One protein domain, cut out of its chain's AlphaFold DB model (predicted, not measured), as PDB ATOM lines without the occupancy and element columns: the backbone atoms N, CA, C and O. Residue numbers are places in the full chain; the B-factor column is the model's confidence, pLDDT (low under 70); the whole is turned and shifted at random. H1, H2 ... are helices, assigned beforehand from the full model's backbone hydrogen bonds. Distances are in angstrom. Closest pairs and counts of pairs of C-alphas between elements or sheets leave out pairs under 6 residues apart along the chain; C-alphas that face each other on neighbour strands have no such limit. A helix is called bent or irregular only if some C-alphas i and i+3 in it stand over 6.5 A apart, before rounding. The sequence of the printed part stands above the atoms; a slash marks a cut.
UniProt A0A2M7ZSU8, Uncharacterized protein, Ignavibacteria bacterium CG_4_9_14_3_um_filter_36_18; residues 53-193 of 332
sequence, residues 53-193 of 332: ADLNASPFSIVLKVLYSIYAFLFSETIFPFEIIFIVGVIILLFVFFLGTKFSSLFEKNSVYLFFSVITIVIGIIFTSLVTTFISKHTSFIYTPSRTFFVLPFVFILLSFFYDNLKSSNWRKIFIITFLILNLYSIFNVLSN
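Overview. This is residues 53 to 193 of the 332 residues of an uncharacterized protein of Ignavibacteria bacterium CG_4_9_14_3_um_filter_36_18 (UniProt A0A2M7ZSU8). Two pairs of antiparallel helices, H4 with H6 and H2 with H7, spread as a V from the end where H6 turns into H7. H1 lies between the spread ends of this V, crossing H4 steeply, with the short H5 packed on H1 and H4; the short H3 lies on the path from H2 to H4 at the narrow end. The printed part has 141 residues with seven named helices, H1 to H7 in order, and no named strand; its class is all helix. It is compact, with a radius of gyration of the C-alphas of 16.3 A, and flat, spanning 47 by 40 by 22 A.

Along the chain. H1 is residues 60 to 75, 21.9 A long, its C-alpha 60 at (-30.703, 14.965, 11.886). H2 is residues 84 to 100, 23.1 A long. H3, residues 103 to 108, is neither bent nor irregular, but only just: C-alphas 104 and 107 are 6.2 A apart. H4, residues 111 to 135, is the longest helix by residues, 34.6 A long, ending with C-alpha 135 at (-36.125, 23.533, 23.958). H5, residues 141 to 147, is irregular, with C-alphas 142 and 145 7.1 A apart. H6, residues 149 to 164, 24.1 A long, is irregular too, with C-alphas 150 and 153 7.0 A apart. H7 is residues 169 to 191, 32.4 A long, ending with C-alpha 191 at (-61.113, 20.572, -0.270).

Arrangement. H1 and H4 are the hubs, touching 3 helices each. H1 touches residues 122 to 133 of H4 at a steep tilt of 53 degrees, opposite ways; the closest C-alphas, of Ile 62 and Ser 129, are 5.4 A apart. H1 touches H5 at C-alphas Ser 69 and Pro 145, 4.6 A apart. H1, with residue 75 alone, only just touches H7, with 3 pairs of C-alphas within 8 A; the closest, of Phe 75 and Asn 183, are 6.4 A apart. H4 touches H5, closest at C-alphas Ser 129 and Thr 144, 6.8 A apart. H4 touches H6 with residues 114 to 125 alone, closest at C-alphas Ser 117 and Phe 154, 5.3 A apart, at a shallow tilt of 31 degrees, opposite ways. H2 touches H7, closest at C-alphas Gly 100 and Trp 171, 5.8 A apart, at a shallow tilt of 24 degrees, opposite ways. H6 and H7 are close but not clearly touching, at 6.4 A between C-alphas Tyr 163 and Arg 172. H3 touches no helix. H2 and H4 are apart. In H1, H2, H4 and H7 every O i to N i+4 pair is within hydrogen-bond range; in H6 10 of 12 are, in H5 1 of 3 with 3 of 4 O i to N i+3 pairs, and in H3 0 of 2 with 1 of 3.

Size, cuts and confidence. The two C-alphas farthest apart, of Ile 135 and Ser 169, are 47.2 A apart. The printed part has no cut and no long link. The mean pLDDT of the printed part is 92.5, and residue 109 is under 70.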
ATOM      1  N   ALA A  53     -40.917  14.333  20.964       86.56
ATOM      2  CA  ALA A  53     -41.539  14.119  19.671       86.56
ATOM      3  C   ALA A  53     -40.751  13.117  18.821       86.56
ATOM      4  O   ALA A  53     -39.513  13.124  18.818       86.56
ATOM      5  N   ASP A  54     -41.466  12.332  18.020       86.69
ATOM      6  CA  ASP A  54     -40.834  11.449  17.047       86.69
ATOM      7  C   ASP A  54     -39.891  12.225  16.113       86.69
ATOM      8  O   ASP A  54     -40.194  13.328  15.650       86.69
ATOM      9  N   LEU A  55     -38.722  11.633  15.840       88.06
ATOM     10  CA  LEU A  55     -37.667  12.193  14.981       88.06
ATOM     11  C   LEU A  55     -37.104  13.553  15.437       88.06
ATOM     12  O   LEU A  55     -36.425  14.217  14.657       88.06
ATOM     13  N   ASN A  56     -37.334  13.964  16.688       88.94
ATOM     14  CA  ASN A  56     -36.918  15.278  17.186       88.94
ATOM     15  C   ASN A  56     -35.661  15.252  18.076       88.94
ATOM     16  O   ASN A  56     -35.070  16.292  18.342       88.94
ATOM     17  N   ALA A  57     -35.227  14.069  18.523       82.19
ATOM     18  CA  ALA A  57     -34.139  13.913  19.496       82.19
ATOM     19  C   ALA A  57     -32.713  14.008  18.910       82.19
ATOM     20  O   ALA A  57     -31.750  14.055  19.670       82.19
ATOM     21  N   SER A  58     -32.546  14.000  17.583       88.19
ATOM     22  CA  SER A  58     -31.225  13.931  16.940       88.19
ATOM     23  C   SER A  58     -30.875  15.214  16.174       88.19
ATOM     24  O   SER A  58     -31.778  15.922  15.733       88.19
ATOM     25  N   PRO A  59     -29.587  15.512  15.915       89.12
ATOM     26  CA  PRO A  59     -29.193  16.608  15.021       89.12
ATOM     27  C   PRO A  59     -29.757  16.466  13.599       89.12
ATOM     28  O   PRO A  59     -30.014  17.465  12.931       89.12
ATOM     29  N   PHE A  60     -30.027  15.233  13.157       91.81
ATOM     30  CA  PHE A  60     -30.703  14.965  11.886       91.81
ATOM     31  C   PHE A  60     -32.116  15.573  11.837       91.81
ATOM     32  O   PHE A  60     -32.579  15.949  10.761       91.81
ATOM     33  N   SER A  61     -32.765  15.779  12.992       92.31
ATOM     34  CA  SER A  61     -34.037  16.510  13.075       92.31
ATOM     35  C   SER A  61     -33.940  17.924  12.502       92.31
ATOM     36  O   SER A  61     -34.890  18.389  11.886       92.31
ATOM     37  N   ILE A  62     -32.792  18.598  12.635       94.25
ATOM     38  CA  ILE A  62     -32.594  19.952  12.103       94.25
ATOM     39  C   ILE A  62     -32.628  19.912  10.575       94.25
ATOM     40  O   ILE A  62     -33.315  20.720   9.956       94.25
ATOM     41  N   VAL A  63     -31.946  18.938   9.966       94.81
ATOM     42  CA  VAL A  63     -31.968  18.737   8.510       94.81
ATOM     43  C   VAL A  63     -33.389  18.432   8.045       94.81
ATOM     44  O   VAL A  63     -33.876  19.072   7.115       94.81
ATOM     45  N   LEU A  64     -34.083  17.519   8.730       94.50
ATOM     46  CA  LEU A  64     -35.464  17.162   8.409       94.50
ATOM     47  C   LEU A  64     -36.398  18.378   8.482       94.50
ATOM     48  O   LEU A  64     -37.183  18.596   7.568       94.50
ATOM     49  N   LYS A  65     -36.279  19.206   9.523       95.56
ATOM     50  CA  LYS A  65     -37.064  20.435   9.701       95.56
ATOM     51  C   LYS A  65     -36.781  21.484   8.637       95.56
ATOM     52  O   LYS A  65     -37.716  22.137   8.172       95.56
ATOM     53  N   VAL A  66     -35.518  21.638   8.240       95.50
ATOM     54  CA  VAL A  66     -35.126  22.550   7.159       95.50
ATOM     55  C   VAL A  66     -35.740  22.103   5.840       95.50
ATOM     56  O   VAL A  66     -36.447  22.882   5.202       95.50
ATOM     57  N   LEU A  67     -35.531  20.839   5.469       95.69
ATOM     58  CA  LEU A  67     -36.076  20.271   4.237       95.69
ATOM     59  C   LEU A  67     -37.606  20.316   4.234       95.69
ATOM     60  O   LEU A  67     -38.201  20.732   3.244       95.69
ATOM     61  N   TYR A  68     -38.235  19.961   5.356       95.69
ATOM     62  CA  TYR A  68     -39.686  19.975   5.493       95.69
ATOM     63  C   TYR A  68     -40.278  21.388   5.432       95.69
ATOM     64  O   TYR A  68     -41.318  21.581   4.815       95.69
ATOM     65  N   SER A  69     -39.608  22.398   5.997       96.62
ATOM     66  CA  SER A  69     -40.064  23.793   5.904       96.62
ATOM     67  C   SER A  69     -40.003  24.319   4.474       96.62
ATOM     68  O   SER A  69     -40.966  24.917   4.002       96.62
ATOM     69  N   ILE A  70     -38.908  24.051   3.755       95.81
ATOM     70  CA  ILE A  70     -38.788  24.424   2.337       95.81
ATOM     71  C   ILE A  70     -39.862  23.705   1.514       95.81
ATOM     72  O   ILE A  70     -40.543  24.334   0.709       95.81
ATOM     73  N   TYR A  71     -40.045  22.406   1.757       96.38
ATOM     74  CA  TYR A  71     -41.095  21.605   1.140       96.38
ATOM     75  C   TYR A  71     -42.489  22.212   1.360       96.38
ATOM     76  O   TYR A  71     -43.190  22.494   0.392       96.38
ATOM     77  N   ALA A  72     -42.862  22.471   2.614       95.62
ATOM     78  CA  ALA A  72     -44.181  22.974   2.980       95.62
ATOM     79  C   ALA A  72     -44.447  24.374   2.406       95.62
ATOM     80  O   ALA A  72     -45.553  24.652   1.952       95.62
ATOM     81  N   PHE A  73     -43.435  25.247   2.362       95.88
ATOM     82  CA  PHE A  73     -43.573  26.578   1.767       95.88
ATOM     83  C   PHE A  73     -43.733  26.559   0.246       95.88
ATOM     84  O   PHE A  73     -44.422  27.419  -0.294       95.88
ATOM     85  N   LEU A  74     -43.102  25.609  -0.448       95.69
ATOM     86  CA  LEU A  74     -43.165  25.526  -1.908       95.69
ATOM     87  C   LEU A  74     -44.370  24.730  -2.414       95.69
ATOM     88  O   LEU A  74     -44.915  25.053  -3.468       95.69
ATOM     89  N   PHE A  75     -44.759  23.680  -1.691       94.69
ATOM     90  CA  PHE A  75     -45.662  22.647  -2.199       94.69
ATOM     91  C   PHE A  75     -46.827  22.317  -1.265       94.69
ATOM     92  O   PHE A  75     -47.625  21.443  -1.601       94.69
ATOM     93  N   SER A  76     -46.954  23.031  -0.139       92.62
ATOM     94  CA  SER A  76     -47.943  22.785   0.917       92.62
ATOM     95  C   SER A  76     -47.719  21.482   1.700       92.62
ATOM     96  O   SER A  76     -46.901  20.631   1.360       92.62
ATOM     97  N   GLU A  77     -48.465  21.323   2.791       92.25
ATOM     98  CA  GLU A  77     -48.452  20.140   3.667       92.25
ATOM     99  C   GLU A  77     -49.499  19.084   3.259       92.25
ATOM    100  O   GLU A  77     -49.716  18.105   3.973       92.25
ATOM    101  N   THR A  78     -50.176  19.309   2.131       93.88
ATOM    102  CA  THR A  78     -51.343  18.534   1.659       93.88
ATOM    103  C   THR A  78     -51.055  17.705   0.417       93.88
ATOM    104  O   THR A  78     -51.946  17.103  -0.164       93.88
ATOM    105  N   ILE A  79     -49.809  17.684  -0.035       94.62
ATOM    106  CA  ILE A  79     -49.318  16.730  -1.023       94.62
ATOM    107  C   ILE A  79     -48.370  15.816  -0.255       94.62
ATOM    108  O   ILE A  79     -47.739  16.266   0.701       94.62
ATOM    109  N   PHE A  80     -48.272  14.539  -0.614       93.75
ATOM    110  CA  PHE A  80     -47.228  13.685  -0.061       93.75
ATOM    111  C   PHE A  80     -46.000  13.683  -0.977       93.75
ATOM    112  O   PHE A  80     -46.151  13.660  -2.199       93.75
ATOM    113  N   PRO A  81     -44.772  13.636  -0.427       93.62
ATOM    114  CA  PRO A  81     -43.549  13.696  -1.230       93.62
ATOM    115  C   PRO A  81     -43.335  12.468  -2.134       93.62
ATOM    116  O   PRO A  81     -42.468  12.484  -3.000       93.62
ATOM    117  N   PHE A  82     -44.107  11.398  -1.928       93.19
ATOM    118  CA  PHE A  82     -44.082  10.168  -2.722       93.19
ATOM    119  C   PHE A  82     -45.211  10.088  -3.766       93.19
ATOM    120  O   PHE A  82     -45.298   9.104  -4.495       93.19
ATOM    121  N   GLU A  83     -46.075  11.103  -3.856       94.00
ATOM    122  CA  GLU A  83     -47.104  11.179  -4.896       94.00
ATOM    123  C   GLU A  83     -46.467  11.349  -6.279       94.00
ATOM    124  O   GLU A  83     -45.570  12.172  -6.468       94.00
ATOM    125  N   ILE A  84     -46.980  10.632  -7.282       95.75
ATOM    126  CA  ILE A  84     -46.439  10.684  -8.650       95.75
ATOM    127  C   ILE A  84     -46.483  12.114  -9.201       95.75
ATOM    128  O   ILE A  84     -45.495  12.591  -9.758       95.75
ATOM    129  N   ILE A  85     -47.599  12.826  -9.003       96.56
ATOM    130  CA  ILE A  85     -47.748  14.211  -9.469       96.56
ATOM    131  C   ILE A  85     -46.722  15.150  -8.823       96.56
ATOM    132  O   ILE A  85     -46.186  16.025  -9.500       96.56
ATOM    133  N   PHE A  86     -46.396  14.929  -7.545       96.81
ATOM    134  CA  PHE A  86     -45.368  15.688  -6.845       96.81
ATOM    135  C   PHE A  86     -43.985  15.405  -7.425       96.81
ATOM    136  O   PHE A  86     -43.276  16.338  -7.796       96.81
ATOM    137  N   ILE A  87     -43.620  14.126  -7.554       97.44
ATOM    138  CA  ILE A  87     -42.313  13.703  -8.072       97.44
ATOM    139  C   ILE A  87     -42.096  14.262  -9.482       97.44
ATOM    140  O   ILE A  87     -41.074  14.898  -9.743       97.44
ATOM    141  N   VAL A  88     -43.072  14.085 -10.378       98.12
ATOM    142  CA  VAL A  88     -43.008  14.595 -11.756       98.12
ATOM    143  C   VAL A  88     -42.908  16.121 -11.765       98.12
ATOM    144  O   VAL A  88     -42.045  16.672 -12.446       98.12
ATOM    145  N   GLY A  89     -43.739  16.811 -10.978       97.75
ATOM    146  CA  GLY A  89     -43.712  18.269 -10.886       97.75
ATOM    147  C   GLY A  89     -42.372  18.808 -10.379       97.75
ATOM    148  O   GLY A  89     -41.818  19.729 -10.976       97.75
ATOM    149  N   VAL A  90     -41.797  18.202  -9.337       97.31
ATOM    150  CA  VAL A  90     -40.476  18.577  -8.810       97.31
ATOM    151  C   VAL A  90     -39.377  18.317  -9.833       97.31
ATOM    152  O   VAL A  90     -38.532  19.188 -10.027       97.31
ATOM    153  N   ILE A  91     -39.391  17.175 -10.529       98.06
ATOM    154  CA  ILE A  91     -38.417  16.884 -11.593       98.06
ATOM    155  C   ILE A  91     -38.490  17.950 -12.691       98.06
ATOM    156  O   ILE A  91     -37.451  18.467 -13.102       98.06
ATOM    157  N   ILE A  92     -39.695  18.331 -13.126       97.94
ATOM    158  CA  ILE A  92     -39.883  19.394 -14.122       97.94
ATOM    159  C   ILE A  92     -39.348  20.728 -13.591       97.94
ATOM    160  O   ILE A  92     -38.593  21.397 -14.292       97.94
ATOM    161  N   LEU A  93     -39.678  21.116 -12.357       97.00
ATOM    162  CA  LEU A  93     -39.198  22.371 -11.767       97.00
ATOM    163  C   LEU A  93     -37.669  22.397 -11.631       97.00
ATOM    164  O   LEU A  93     -37.054  23.410 -11.962       97.00
ATOM    165  N   LEU A  94     -37.045  21.292 -11.215       96.44
ATOM    166  CA  LEU A  94     -35.588  21.157 -11.161       96.44
ATOM    167  C   LEU A  94     -34.967  21.230 -12.560       96.44
ATOM    168  O   LEU A  94     -33.960  21.906 -12.751       96.44
ATOM    169  N   PHE A  95     -35.577  20.592 -13.557       97.12
ATOM    170  CA  PHE A  95     -35.115  20.645 -14.943       97.12
ATOM    171  C   PHE A  95     -35.171  22.071 -15.506       97.12
ATOM    172  O   PHE A  95     -34.186  22.562 -16.065       97.12
ATOM    173  N   VAL A  96     -36.284  22.775 -15.279       95.94
ATOM    174  CA  VAL A  96     -36.429  24.199 -15.617       95.94
ATOM    175  C   VAL A  96     -35.392  25.034 -14.859       95.94
ATOM    176  O   VAL A  96     -34.809  25.949 -15.439       95.94
ATOM    177  N   PHE A  97     -35.108  24.695 -13.599       93.81
ATOM    178  CA  PHE A  97     -34.105  25.377 -12.787       93.81
ATOM    179  C   PHE A  97     -32.694  25.234 -13.348       93.81
ATOM    180  O   PHE A  97     -32.038  26.243 -13.605       93.81
ATOM    181  N   PHE A  98     -32.226  24.015 -13.595       94.62
ATOM    182  CA  PHE A  98     -30.848  23.796 -14.026       94.62
ATOM    183  C   PHE A  98     -30.599  24.197 -15.483       94.62
ATOM    184  O   PHE A  98     -29.543  24.754 -15.783       94.62
ATOM    185  N   LEU A  99     -31.552  23.966 -16.391       93.56
ATOM    186  CA  LEU A  99     -31.362  24.263 -17.818       93.56
ATOM    187  C   LEU A  99     -31.831  25.664 -18.216       93.56
ATOM    188  O   LEU A  99     -31.214  26.328 -19.061       93.56
ATOM    189  N   GLY A 100     -32.927  26.120 -17.612       88.44
ATOM    190  CA  GLY A 100     -33.560  27.392 -17.939       88.44
ATOM    191  C   GLY A 100     -32.834  28.601 -17.363       88.44
ATOM    192  O   GLY A 100     -32.951  29.691 -17.926       88.44
ATOM    193  N   THR A 101     -32.046  28.428 -16.301       89.88
ATOM    194  CA  THR A 101     -31.417  29.542 -15.575       89.88
ATOM    195  C   THR A 101     -30.046  29.893 -16.127       89.88
ATOM    196  O   THR A 101     -29.256  29.039 -16.536       89.88
ATOM    197  N   LYS A 102     -29.727  31.187 -16.144       87.50
ATOM    198  CA  LYS A 102     -28.367  31.669 -16.396       87.50
ATOM    199  C   LYS A 102     -27.657  31.898 -15.056       87.50
ATOM    200  O   LYS A 102     -27.757  32.967 -14.471       87.50
ATOM    201  N   PHE A 103     -26.932  30.892 -14.561       84.00
ATOM    202  CA  PHE A 103     -26.274  30.967 -13.245       84.00
ATOM    203  C   PHE A 103     -25.298  32.140 -13.097       84.00
ATOM    204  O   PHE A 103     -25.202  32.704 -12.012       84.00
ATOM    205  N   SER A 104     -24.629  32.558 -14.174       82.56
ATOM    206  CA  SER A 104     -23.730  33.715 -14.120       82.56
ATOM    207  C   SER A 104     -24.456  35.028 -13.807       82.56
ATOM    208  O   SER A 104     -23.931  35.844 -13.059       82.56
ATOM    209  N   SER A 105     -25.696  35.222 -14.278       79.69
ATOM    210  CA  SER A 105     -26.428  36.474 -14.033       79.69
ATOM    211  C   SER A 105     -27.056  36.568 -12.643       79.69
ATOM    212  O   SER A 105     -27.336  37.677 -12.184       79.69
ATOM    213  N   LEU A 106     -27.248  35.437 -11.952       77.75
ATOM    214  CA  LEU A 106     -27.823  35.398 -10.601       77.75
ATOM    215  C   LEU A 106     -26.976  36.181  -9.586       77.75
ATOM    216  O   LEU A 106     -27.528  36.843  -8.707       77.75
ATOM    217  N   PHE A 107     -25.650  36.140  -9.726       78.56
ATOM    218  CA  PHE A 107     -24.716  36.737  -8.768       78.56
ATOM    219  C   PHE A 107     -24.208  38.131  -9.170       78.56
ATOM    220  O   PHE A 107     -23.675  38.844  -8.327       78.56
ATOM    221  N   GLU A 108     -24.394  38.567 -10.415       81.19
ATOM    222  CA  GLU A 108     -23.850  39.855 -10.873       81.19
ATOM    223  C   GLU A 108     -24.754  41.045 -10.529       81.19
ATOM    224  O   GLU A 108     -24.271  42.076 -10.069       81.19
ATOM    225  N   LYS A 109     -26.075  40.923 -10.733       69.44
ATOM    226  CA  LYS A 109     -26.987  42.083 -10.679       69.44
ATOM    227  C   LYS A 109     -27.712  42.259  -9.343       69.44
ATOM    228  O   LYS A 109     -28.042  43.379  -8.976       69.44
ATOM    229  N   ASN A 110     -27.949  41.161  -8.624       76.19
ATOM    230  CA  ASN A 110     -28.827  41.120  -7.445       76.19
ATOM    231  C   ASN A 110     -28.223  40.346  -6.260       76.19
ATOM    232  O   ASN A 110     -28.959  39.922  -5.365       76.19
ATOM    233  N   SER A 111     -26.899  40.151  -6.235       79.38
ATOM    234  CA  SER A 111     -26.221  39.307  -5.235       79.38
ATOM    235  C   SER A 111     -26.568  39.670  -3.801       79.38
ATOM    236  O   SER A 111     -26.769  38.773  -2.991       79.38
ATOM    237  N   VAL A 112     -26.693  40.960  -3.489       84.31
ATOM    238  CA  VAL A 112     -26.989  41.427  -2.131       84.31
ATOM    239  C   VAL A 112     -28.383  40.982  -1.677       84.31
ATOM    240  O   VAL A 112     -28.517  40.380  -0.614       84.31
ATOM    241  N   TYR A 113     -29.425  41.217  -2.480       84.44
ATOM    242  CA  TYR A 113     -30.799  40.828  -2.134       84.44
ATOM    243  C   TYR A 113     -30.985  39.312  -2.099       84.44
ATOM    244  O   TYR A 113     -31.652  38.789  -1.202       84.44
ATOM    245  N   LEU A 114     -30.369  38.607  -3.049       88.12
ATOM    246  CA  LEU A 114     -30.356  37.149  -3.087       88.12
ATOM    247  C   LEU A 114     -29.686  36.590  -1.826       88.12
ATOM    248  O   LEU A 114     -30.265  35.749  -1.141       88.12
ATOM    249  N   PHE A 115     -28.508  37.113  -1.479       87.75
ATOM    250  CA  PHE A 115     -27.772  36.741  -0.276       87.75
ATOM    251  C   PHE A 115     -28.606  36.974   0.985       87.75
ATOM    252  O   PHE A 115     -28.758  36.058   1.789       87.75
ATOM    253  N   PHE A 116     -29.218  38.153   1.140       87.69
ATOM    254  CA  PHE A 116     -30.070  38.441   2.295       87.69
ATOM    255  C   PHE A 116     -31.311  37.548   2.359       87.69
ATOM    256  O   PHE A 116     -31.697  37.130   3.450       87.69
ATOM    257  N   SER A 117     -31.924  37.218   1.223       90.19
ATOM    258  CA  SER A 117     -33.087  36.322   1.192       90.19
ATOM    259  C   SER A 117     -32.690  34.913   1.630       90.19
ATOM    260  O   SER A 117     -33.273  34.375   2.568       90.19
ATOM    261  N   VAL A 118     -31.631  34.355   1.033       92.75
ATOM    262  CA  VAL A 118     -31.109  33.024   1.376       92.75
ATOM    263  C   VAL A 118     -30.680  32.964   2.837       92.75
ATOM    264  O   VAL A 118     -31.088  32.050   3.551       92.75
ATOM    265  N   ILE A 119     -29.913  33.949   3.317       92.19
ATOM    266  CA  ILE A 119     -29.429  33.945   4.700       92.19
ATOM    267  C   ILE A 119     -30.600  34.029   5.685       92.19
ATOM    268  O   ILE A 119     -30.603  33.334   6.696       92.19
ATOM    269  N   THR A 120     -31.627  34.823   5.374       91.12
ATOM    270  CA  THR A 120     -32.816  34.966   6.225       91.12
ATOM    271  C   THR A 120     -33.616  33.677   6.279       91.12
ATOM    272  O   THR A 120     -34.033  33.279   7.366       91.12
ATOM    273  N   ILE A 121     -33.768  32.993   5.142       94.62
ATOM    274  CA  ILE A 121     -34.428  31.688   5.077       94.62
ATOM    275  C   ILE A 121     -33.665  30.658   5.904       94.62
ATOM    276  O   ILE A 121     -34.226  30.054   6.817       94.62
ATOM    277  N   VAL A 122     -32.371  30.498   5.623       94.44
ATOM    278  CA  VAL A 122     -31.518  29.499   6.273       94.44
ATOM    279  C   VAL A 122     -31.447  29.747   7.777       94.44
ATOM    280  O   VAL A 122     -31.739  28.847   8.557       94.44
ATOM    281  N   ILE A 123     -31.130  30.971   8.205       93.56
ATOM    282  CA  ILE A 123     -31.028  31.301   9.630       93.56
ATOM    283  C   ILE A 123     -32.385  31.192  10.314       93.56
ATOM    284  O   ILE A 123     -32.454  30.649  11.411       93.56
ATOM    285  N   GLY A 124     -33.454  31.711   9.703       94.25
ATOM    286  CA  GLY A 124     -34.790  31.691  10.295       94.25
ATOM    287  C   GLY A 124     -35.260  30.265  10.566       94.25
ATOM    288  O   GLY A 124     -35.702  29.961  11.675       94.25
ATOM    289  N   ILE A 125     -35.083  29.372   9.589       96.19
ATOM    290  CA  ILE A 125     -35.475  27.972   9.736       96.19
ATOM    291  C   ILE A 125     -34.535  27.221  10.683       96.19
ATOM    292  O   ILE A 125     -35.025  26.493  11.547       96.19
ATOM    293  N   ILE A 126     -33.213  27.413  10.591       95.81
ATOM    294  CA  ILE A 126     -32.254  26.780  11.513       95.81
ATOM    295  C   ILE A 126     -32.530  27.217  12.951       95.81
ATOM    296  O   ILE A 126     -32.588  26.368  13.834       95.81
ATOM    297  N   PHE A 127     -32.756  28.506  13.198       94.12
ATOM    298  CA  PHE A 127     -33.039  29.024  14.534       94.12
ATOM    299  C   PHE A 127     -34.284  28.367  15.139       94.12
ATOM    300  O   PHE A 127     -34.212  27.800  16.230       94.12
ATOM    301  N   THR A 128     -35.408  28.354  14.417       94.44
ATOM    302  CA  THR A 128     -36.622  27.684  14.906       94.44
ATOM    303  C   THR A 128     -36.429  26.173  15.037       94.44
ATOM    304  O   THR A 128     -36.965  25.562  15.963       94.44
ATOM    305  N   SER A 129     -35.629  25.558  14.164       94.75
ATOM    306  CA  SER A 129     -35.287  24.135  14.260       94.75
ATOM    307  C   SER A 129     -34.502  23.832  15.534       94.75
ATOM    308  O   SER A 129     -34.861  22.904  16.250       94.75
ATOM    309  N   LEU A 130     -33.501  24.651  15.877       93.62
ATOM    310  CA  LEU A 130     -32.736  24.538  17.123       93.62
ATOM    311  C   LEU A 130     -33.648  24.675  18.346       93.62
ATOM    312  O   LEU A 130     -33.597  23.836  19.245       93.62
ATOM    313  N   VAL A 131     -34.531  25.679  18.360       90.62
ATOM    314  CA  VAL A 131     -35.498  25.876  19.452       90.62
ATOM    315  C   VAL A 131     -36.412  24.655  19.592       90.62
ATOM    316  O   VAL A 131     -36.568  24.107  20.680       90.62
ATOM    317  N   THR A 132     -36.992  24.168  18.500       90.88
ATOM    318  CA  THR A 132     -37.906  23.014  18.552       90.88
ATOM    319  C   THR A 132     -37.188  21.681  18.799       90.88
ATOM    320  O   THR A 132     -37.823  20.734  19.240       90.88
ATOM    321  N   THR A 133     -35.884  21.570  18.536       90.75
ATOM    322  CA  THR A 133     -35.090  20.356  18.821       90.75
ATOM    323  C   THR A 133     -34.619  20.327  20.273       90.75
ATOM    324  O   THR A 133     -34.709  19.293  20.929       90.75
ATOM    325  N   PHE A 134     -34.121  21.448  20.803       89.44
ATOM    326  CA  PHE A 134     -33.459  21.466  22.113       89.44
ATOM    327  C   PHE A 134     -34.339  21.978  23.250       89.44
ATOM    328  O   PHE A 134     -34.172  21.533  24.385       89.44
ATOM    329  N   ILE A 135     -35.282  22.874  22.955       87.81
ATOM    330  CA  ILE A 135     -36.125  23.533  23.958       87.81
ATOM    331  C   ILE A 135     -37.528  22.924  23.970       87.81
ATOM    332  O   ILE A 135     -37.991  22.438  24.996       87.81
ATOM    333  N   SER A 136     -38.212  22.913  22.825       88.31
ATOM    334  CA  SER A 136     -39.586  22.404  22.708       88.31
ATOM    335  C   SER A 136     -39.592  20.989  22.127       88.31
ATOM    336  O   SER A 136     -40.087  20.743  21.029       88.31
ATOM    337  N   LYS A 137     -39.021  20.042  22.880       87.94
ATOM    338  CA  LYS A 137     -38.799  18.655  22.433       87.94
ATOM    339  C   LYS A 137     -40.077  17.900  22.045       87.94
ATOM    340  O   LYS A 137     -39.994  16.978  21.243       87.94
ATOM    341  N   HIS A 138     -41.237  18.304  22.554       85.81
ATOM    342  CA  HIS A 138     -42.564  17.759  22.225       85.81
ATOM    343  C   HIS A 138     -43.180  18.356  20.945       85.81
ATOM    344  O   HIS A 138     -44.258  17.948  20.516       85.81
ATOM    345  N   THR A 139     -42.537  19.337  20.310       87.38
ATOM    346  CA  THR A 139     -43.007  19.881  19.032       87.38
ATOM    347  C   THR A 139     -42.424  19.053  17.890       87.38
ATOM    348  O   THR A 139     -41.227  19.127  17.619       87.38
ATOM    349  N   SER A 140     -43.269  18.265  17.214       88.44
ATOM    350  CA  SER A 140     -42.869  17.513  16.018       88.44
ATOM    351  C   SER A 140     -42.263  18.430  14.956       88.44
ATOM    352  O   SER A 140     -42.664  19.588  14.813       88.44
ATOM    353  N   PHE A 141     -41.339  17.888  14.158       90.94
ATOM    354  CA  PHE A 141     -40.751  18.596  13.020       90.94
ATOM    355  C   PHE A 141     -41.817  19.148  12.061       90.94
ATOM    356  O   PHE A 141     -41.597  20.205  11.467       90.94
ATOM    357  N   ILE A 142     -42.975  18.481  11.986       90.62
ATOM    358  CA  ILE A 142     -44.119  18.851  11.146       90.62
ATOM    359  C   ILE A 142     -44.667  20.247  11.507       90.62
ATOM    360  O   ILE A 142     -45.154  20.961  10.647       90.62
ATOM    361  N   TYR A 143     -44.498  20.719  12.745       90.62
ATOM    362  CA  TYR A 143     -44.927  22.067  13.143       90.62
ATOM    363  C   TYR A 143     -43.912  23.169  12.804       90.62
ATOM    364  O   TYR A 143     -44.177  24.349  13.030       90.62
ATOM    365  N   THR A 144     -42.723  22.829  12.306       93.69
ATOM    366  CA  THR A 144     -41.681  23.835  12.041       93.69
ATOM    367  C   THR A 144     -42.088  24.883  11.000       93.69
ATOM    368  O   THR A 144     -41.837  26.059  11.277       93.69
ATOM    369  N   PRO A 145     -42.733  24.541   9.863       94.75
ATOM    370  CA  PRO A 145     -43.116  25.527   8.851       94.75
ATOM    371  C   PRO A 145     -44.039  26.613   9.419       94.75
ATOM    372  O   PRO A 145     -43.816  27.806   9.206       94.75
ATOM    373  N   SER A 146     -45.027  26.230  10.235       92.56
ATOM    374  CA  SER A 146     -45.957  27.188  10.849       92.56
ATOM    375  C   SER A 146     -45.266  28.122  11.854       92.56
ATOM    376  O   SER A 146     -45.675  29.268  12.036       92.56
ATOM    377  N   ARG A 147     -44.183  27.660  12.493       93.00
ATOM    378  CA  ARG A 147     -43.358  28.444  13.431       93.00
ATOM    379  C   ARG A 147     -42.260  29.255  12.736       93.00
ATOM    380  O   ARG A 147     -41.671  30.137  13.360       93.00
ATOM    381  N   THR A 148     -41.983  28.983  11.463       95.94
ATOM    382  CA  THR A 148     -41.049  29.738  10.612       95.94
ATOM    383  C   THR A 148     -41.768  30.570   9.553       95.94
ATOM    384  O   THR A 148     -41.116  31.110   8.667       95.94
ATOM    385  N   PHE A 149     -43.091  30.742   9.653       94.62
ATOM    386  CA  PHE A 149     -43.909  31.402   8.629       94.62
ATOM    387  C   PHE A 149     -43.444  32.826   8.269       94.62
ATOM    388  O   PHE A 149     -43.612  33.271   7.138       94.62
ATOM    389  N   PHE A 150     -42.768  33.527   9.186       94.12
ATOM    390  CA  PHE A 150     -42.147  34.834   8.924       94.12
ATOM    391  C   PHE A 150     -41.073  34.809   7.816       94.12
ATOM    392  O   PHE A 150     -40.713  35.856   7.281       94.12
ATOM    393  N   VAL A 151     -40.543  33.630   7.477       95.75
ATOM    394  CA  VAL A 151     -39.576  33.410   6.394       95.75
ATOM    395  C   VAL A 151     -40.256  33.347   5.021       95.75
ATOM    396  O   VAL A 151     -39.614  33.641   4.012       95.75
ATOM    397  N   LEU A 152     -41.547  33.012   4.960       95.06
ATOM    398  CA  LEU A 152     -42.274  32.761   3.713       95.06
ATOM    399  C   LEU A 152     -42.168  33.903   2.678       95.06
ATOM    400  O   LEU A 152     -41.903  33.605   1.512       95.06
ATOM    401  N   PRO A 153     -42.269  35.201   3.040       95.00
ATOM    402  CA  PRO A 153     -42.085  36.283   2.069       95.00
ATOM    403  C   PRO A 153     -40.716  36.246   1.370       95.00
ATOM    404  O   PRO A 153     -40.621  36.512   0.175       95.00
ATOM    405  N   PHE A 154     -39.656  35.855   2.082       95.00
ATOM    406  CA  PHE A 154     -38.309  35.741   1.516       95.00
ATOM    407  C   PHE A 154     -38.181  34.546   0.570       95.00
ATOM    408  O   PHE A 154     -37.422  34.619  -0.395       95.00
ATOM    409  N   VAL A 155     -38.947  33.474   0.800       95.38
ATOM    410  CA  VAL A 155     -39.053  32.351  -0.142       95.38
ATOM    411  C   VAL A 155     -39.659  32.831  -1.460       95.38
ATOM    412  O   VAL A 155     -39.113  32.534  -2.518       95.38
ATOM    413  N   PHE A 156     -40.720  33.642  -1.421       94.06
ATOM    414  CA  PHE A 156     -41.309  34.207  -2.640       94.06
ATOM    415  C   PHE A 156     -40.386  35.199  -3.352       94.06
ATOM    416  O   PHE A 156     -40.305  35.178  -4.579       94.06
ATOM    417  N   ILE A 157     -39.631  36.012  -2.608       92.62
ATOM    418  CA  ILE A 157     -38.587  36.871  -3.189       92.62
ATOM    419  C   ILE A 157     -37.528  36.014  -3.905       92.62
ATOM    420  O   ILE A 157     -37.166  36.305  -5.045       92.62
ATOM    421  N   LEU A 158     -37.072  34.923  -3.279       93.44
ATOM    422  CA  LEU A 158     -36.125  33.983  -3.883       93.44
ATOM    423  C   LEU A 158     -36.692  33.334  -5.160       93.44
ATOM    424  O   LEU A 158     -35.986  33.251  -6.167       93.44
ATOM    425  N   LEU A 159     -37.965  32.928  -5.149       94.06
ATOM    426  CA  LEU A 159     -38.655  32.391  -6.327       94.06
ATOM    427  C   LEU A 159     -38.789  33.429  -7.452       94.06
ATOM    428  O   LEU A 159     -38.616  33.081  -8.618       94.06
ATOM    429  N   SER A 160     -39.040  34.698  -7.122       93.38
ATOM    430  CA  SER A 160     -39.081  35.786  -8.108       93.38
ATOM    431  C   SER A 160     -37.718  35.984  -8.771       93.38
ATOM    432  O   SER A 160     -37.635  36.053  -9.995       93.38
ATOM    433  N   PHE A 161     -36.634  35.998  -7.987       91.31
ATOM    434  CA  PHE A 161     -35.280  36.086  -8.542       91.31
ATOM    435  C   PHE A 161     -34.971  34.927  -9.480       91.31
ATOM    436  O   PHE A 161     -34.358  35.123 -10.531       91.31
ATOM    437  N   PHE A 162     -35.393  33.723  -9.107       91.31
ATOM    438  CA  PHE A 162     -35.260  32.559  -9.961       91.31
ATOM    439  C   PHE A 162     -36.014  32.744 -11.288       91.31
ATOM    440  O   PHE A 162     -35.423  32.595 -12.359       91.31
ATOM    441  N   TYR A 163     -37.285  33.141 -11.219       94.31
ATOM    442  CA  TYR A 163     -38.137  33.368 -12.383       94.31
ATOM    443  C   TYR A 163     -37.551  34.400 -13.360       94.31
ATOM    444  O   TYR A 163     -37.500  34.159 -14.572       94.31
ATOM    445  N   ASP A 164     -37.039  35.519 -12.845       92.50
ATOM    446  CA  ASP A 164     -36.459  36.587 -13.666       92.50
ATOM    447  C   ASP A 164     -35.188  36.142 -14.404       92.50
ATOM    448  O   ASP A 164     -34.920  36.600 -15.520       92.50
ATOM    449  N   ASN A 165     -34.434  35.200 -13.830       92.44
ATOM    450  CA  ASN A 165     -33.209  34.653 -14.418       92.44
ATOM    451  C   ASN A 165     -33.445  33.504 -15.417       92.44
ATOM    452  O   ASN A 165     -32.481  32.994 -16.005       92.44
ATOM    453  N   LEU A 166     -34.699  33.105 -15.651       94.88
ATOM    454  CA  LEU A 166     -35.034  32.151 -16.706       94.88
ATOM    455  C   LEU A 166     -34.837  32.788 -18.088       94.88
ATOM    456  O   LEU A 166     -35.435  33.821 -18.403       94.88
ATOM    457  N   LYS A 167     -34.017  32.135 -18.923       92.06
ATOM    458  CA  LYS A 167     -33.533  32.632 -20.225       92.06
ATOM    459  C   LYS A 167     -34.636  32.846 -21.260       92.06
ATOM    460  O   LYS A 167     -34.498  33.713 -22.114       92.06
ATOM    461  N   SER A 168     -35.692  32.027 -21.239       95.19
ATOM    462  CA  SER A 168     -36.736  32.028 -22.272       95.19
ATOM    463  C   SER A 168     -38.135  32.164 -21.675       95.19
ATOM    464  O   SER A 168     -38.416  31.683 -20.575       95.19
ATOM    465  N   SER A 169     -39.047  32.777 -22.439       96.75
ATOM    466  CA  SER A 169     -40.472  32.851 -22.081       96.75
ATOM    467  C   SER A 169     -41.095  31.457 -21.928       96.75
ATOM    468  O   SER A 169     -41.950  31.255 -21.071       96.75
ATOM    469  N   ASN A 170     -40.621  30.465 -22.689       97.69
ATOM    470  CA  ASN A 170     -41.113  29.090 -22.586       97.69
ATOM    471  C   ASN A 170     -40.746  28.451 -21.241       97.69
ATOM    472  O   ASN A 170     -41.616  27.872 -20.600       97.69
ATOM    473  N   TRP A 171     -39.506  28.619 -20.764       97.25
ATOM    474  CA  TRP A 171     -39.107  28.127 -19.439       97.25
ATOM    475  C   TRP A 171     -39.939  28.756 -18.323       97.25
ATOM    476  O   TRP A 171     -40.398  28.056 -17.426       97.25
ATOM    477  N   ARG A 172     -40.201  30.064 -18.424       97.44
ATOM    478  CA  ARG A 172     -41.073  30.799 -17.496       97.44
ATOM    479  C   ARG A 172     -42.497  30.244 -17.477       97.44
ATOM    480  O   ARG A 172     -43.046  30.024 -16.401       97.44
ATOM    481  N   LYS A 173     -43.078  29.968 -18.650       98.12
ATOM    482  CA  LYS A 173     -44.408  29.347 -18.769       98.12
ATOM    483  C   LYS A 173     -44.436  27.956 -18.142       98.12
ATOM    484  O   LYS A 173     -45.327  27.690 -17.346       98.12
ATOM    485  N   ILE A 174     -43.463  27.097 -18.457       98.00
ATOM    486  CA  ILE A 174     -43.383  25.738 -17.894       98.00
ATOM    487  C   ILE A 174     -43.268  25.803 -16.368       98.00
ATOM    488  O   ILE A 174     -43.989  25.082 -15.680       98.00
ATOM    489  N   PHE A 175     -42.417  26.690 -15.841       97.44
ATOM    490  CA  PHE A 175     -42.279  26.911 -14.403       97.44
ATOM    491  C   PHE A 175     -43.613  27.296 -13.757       97.44
ATOM    492  O   PHE A 175     -44.063  26.610 -12.841       97.44
ATOM    493  N   ILE A 176     -44.268  28.347 -14.267       97.81
ATOM    494  CA  ILE A 176     -45.543  28.839 -13.727       97.81
ATOM    495  C   ILE A 176     -46.621  27.758 -13.809       97.81
ATOM    496  O   ILE A 176     -47.278  27.493 -12.811       97.81
ATOM    497  N   ILE A 177     -46.796  27.117 -14.969       98.31
ATOM    498  CA  ILE A 177     -47.832  26.096 -15.171       98.31
ATOM    499  C   ILE A 177     -47.620  24.927 -14.209       98.31
ATOM    500  O   ILE A 177     -48.558  24.518 -13.532       98.31
ATOM    501  N   THR A 178     -46.390  24.422 -14.098       98.06
ATOM    502  CA  THR A 178     -46.078  23.297 -13.205       98.06
ATOM    503  C   THR A 178     -46.308  23.675 -11.745       98.06
ATOM    504  O   THR A 178     -46.948  22.929 -11.003       98.06
ATOM    505  N   PHE A 179     -45.839  24.857 -11.334       97.25
ATOM    506  CA  PHE A 179     -46.035  25.358  -9.977       97.25
ATOM    507  C   PHE A 179     -47.524  25.549  -9.652       97.25
ATOM    508  O   PHE A 179     -47.974  25.145  -8.580       97.25
ATOM    509  N   LEU A 180     -48.312  26.092 -10.587       97.50
ATOM    510  CA  LEU A 180     -49.761  26.243 -10.440       97.50
ATOM    511  C   LEU A 180     -50.475  24.894 -10.352       97.50
ATOM    512  O   LEU A 180     -51.331  24.745  -9.489       97.50
ATOM    513  N   ILE A 181     -50.121  23.909 -11.183       98.06
ATOM    514  CA  ILE A 181     -50.716  22.564 -11.126       98.06
ATOM    515  C   ILE A 181     -50.495  21.937  -9.746       98.06
ATOM    516  O   ILE A 181     -51.446  21.430  -9.157       98.06
ATOM    517  N   LEU A 182     -49.274  22.014  -9.203       97.69
ATOM    518  CA  LEU A 182     -48.986  21.502  -7.861       97.69
ATOM    519  C   LEU A 182     -49.805  22.240  -6.792       97.69
ATOM    520  O   LEU A 182     -50.433  21.601  -5.956       97.69
ATOM    521  N   ASN A 183     -49.874  23.572  -6.840       96.12
ATOM    522  CA  ASN A 183     -50.644  24.342  -5.858       96.12
ATOM    523  C   ASN A 183     -52.160  24.093  -5.965       96.12
ATOM    524  O   ASN A 183     -52.831  23.949  -4.946       96.12
ATOM    525  N   LEU A 184     -52.707  23.974  -7.177       97.38
ATOM    526  CA  LEU A 184     -54.110  23.613  -7.388       97.38
ATOM    527  C   LEU A 184     -54.401  22.191  -6.899       97.38
ATOM    528  O   LEU A 184     -55.438  21.967  -6.279       97.38
ATOM    529  N   TYR A 185     -53.478  21.248  -7.111       97.25
ATOM    530  CA  TYR A 185     -53.587  19.894  -6.566       97.25
ATOM    531  C   TYR A 185     -53.577  19.897  -5.033       97.25
ATOM    532  O   TYR A 185     -54.395  19.224  -4.413       97.25
ATOM    533  N   SER A 186     -52.710  20.703  -4.414       94.88
ATOM    534  CA  SER A 186     -52.706  20.913  -2.962       94.88
ATOM    535  C   SER A 186     -54.052  21.449  -2.459       94.88
ATOM    536  O   SER A 186     -54.615  20.897  -1.515       94.88
ATOM    537  N   ILE A 187     -54.605  22.482  -3.102       94.94
ATOM    538  CA  ILE A 187     -55.912  23.045  -2.733       94.94
ATOM    539  C   ILE A 187     -57.013  21.993  -2.893       94.94
ATOM    540  O   ILE A 187     -57.850  21.837  -2.006       94.94
ATOM    541  N   PHE A 188     -56.995  21.229  -3.985       95.50
ATOM    542  CA  PHE A 188     -57.934  20.131  -4.194       95.50
ATOM    543  C   PHE A 188     -57.847  19.081  -3.076       95.50
ATOM    544  O   PHE A 188     -58.881  18.588  -2.622       95.50
ATOM    545  N   ASN A 189     -56.641  18.779  -2.583       92.88
ATOM    546  CA  ASN A 189     -56.450  17.853  -1.467       92.88
ATOM    547  C   ASN A 189     -57.059  18.389  -0.167       92.88
ATOM    548  O   ASN A 189     -57.735  17.635   0.532       92.88
ATOM    549  N   VAL A 190     -56.910  19.691   0.106       89.62
ATOM    550  CA  VAL A 190     -57.578  20.359   1.237       89.62
ATOM    551  C   VAL A 190     -59.097  20.245   1.117       89.62
ATOM    552  O   VAL A 190     -59.748  19.801   2.057       89.62
ATOM    553  N   LEU A 191     -59.662  20.599  -0.041       90.69
ATOM    554  CA  LEU A 191     -61.113  20.572  -0.270       90.69
ATOM    555  C   LEU A 191     -61.699  19.154  -0.212       90.69
ATOM    556  O   LEU A 191     -62.856  18.982   0.161       90.69
ATOM    557  N   SER A 192     -60.900  18.146  -0.561       90.19
ATOM    558  CA  SER A 192     -61.301  16.734  -0.552       90.19
ATOM    559  C   SER A 192     -60.967  16.019   0.762       90.19
ATOM    560  O   SER A 192     -61.103  14.800   0.835       90.19
ATOM    561  N   ASN A 193     -60.495  16.745   1.781       85.44
ATOM    562  CA  ASN A 193     -60.053  16.206   3.066       85.44
ATOM    563  C   ASN A 193     -59.039  15.044   2.961       85.44
ATOM    564  O   ASN A 193     -59.112  14.077   3.722       85.44
TER     565      ASN A 193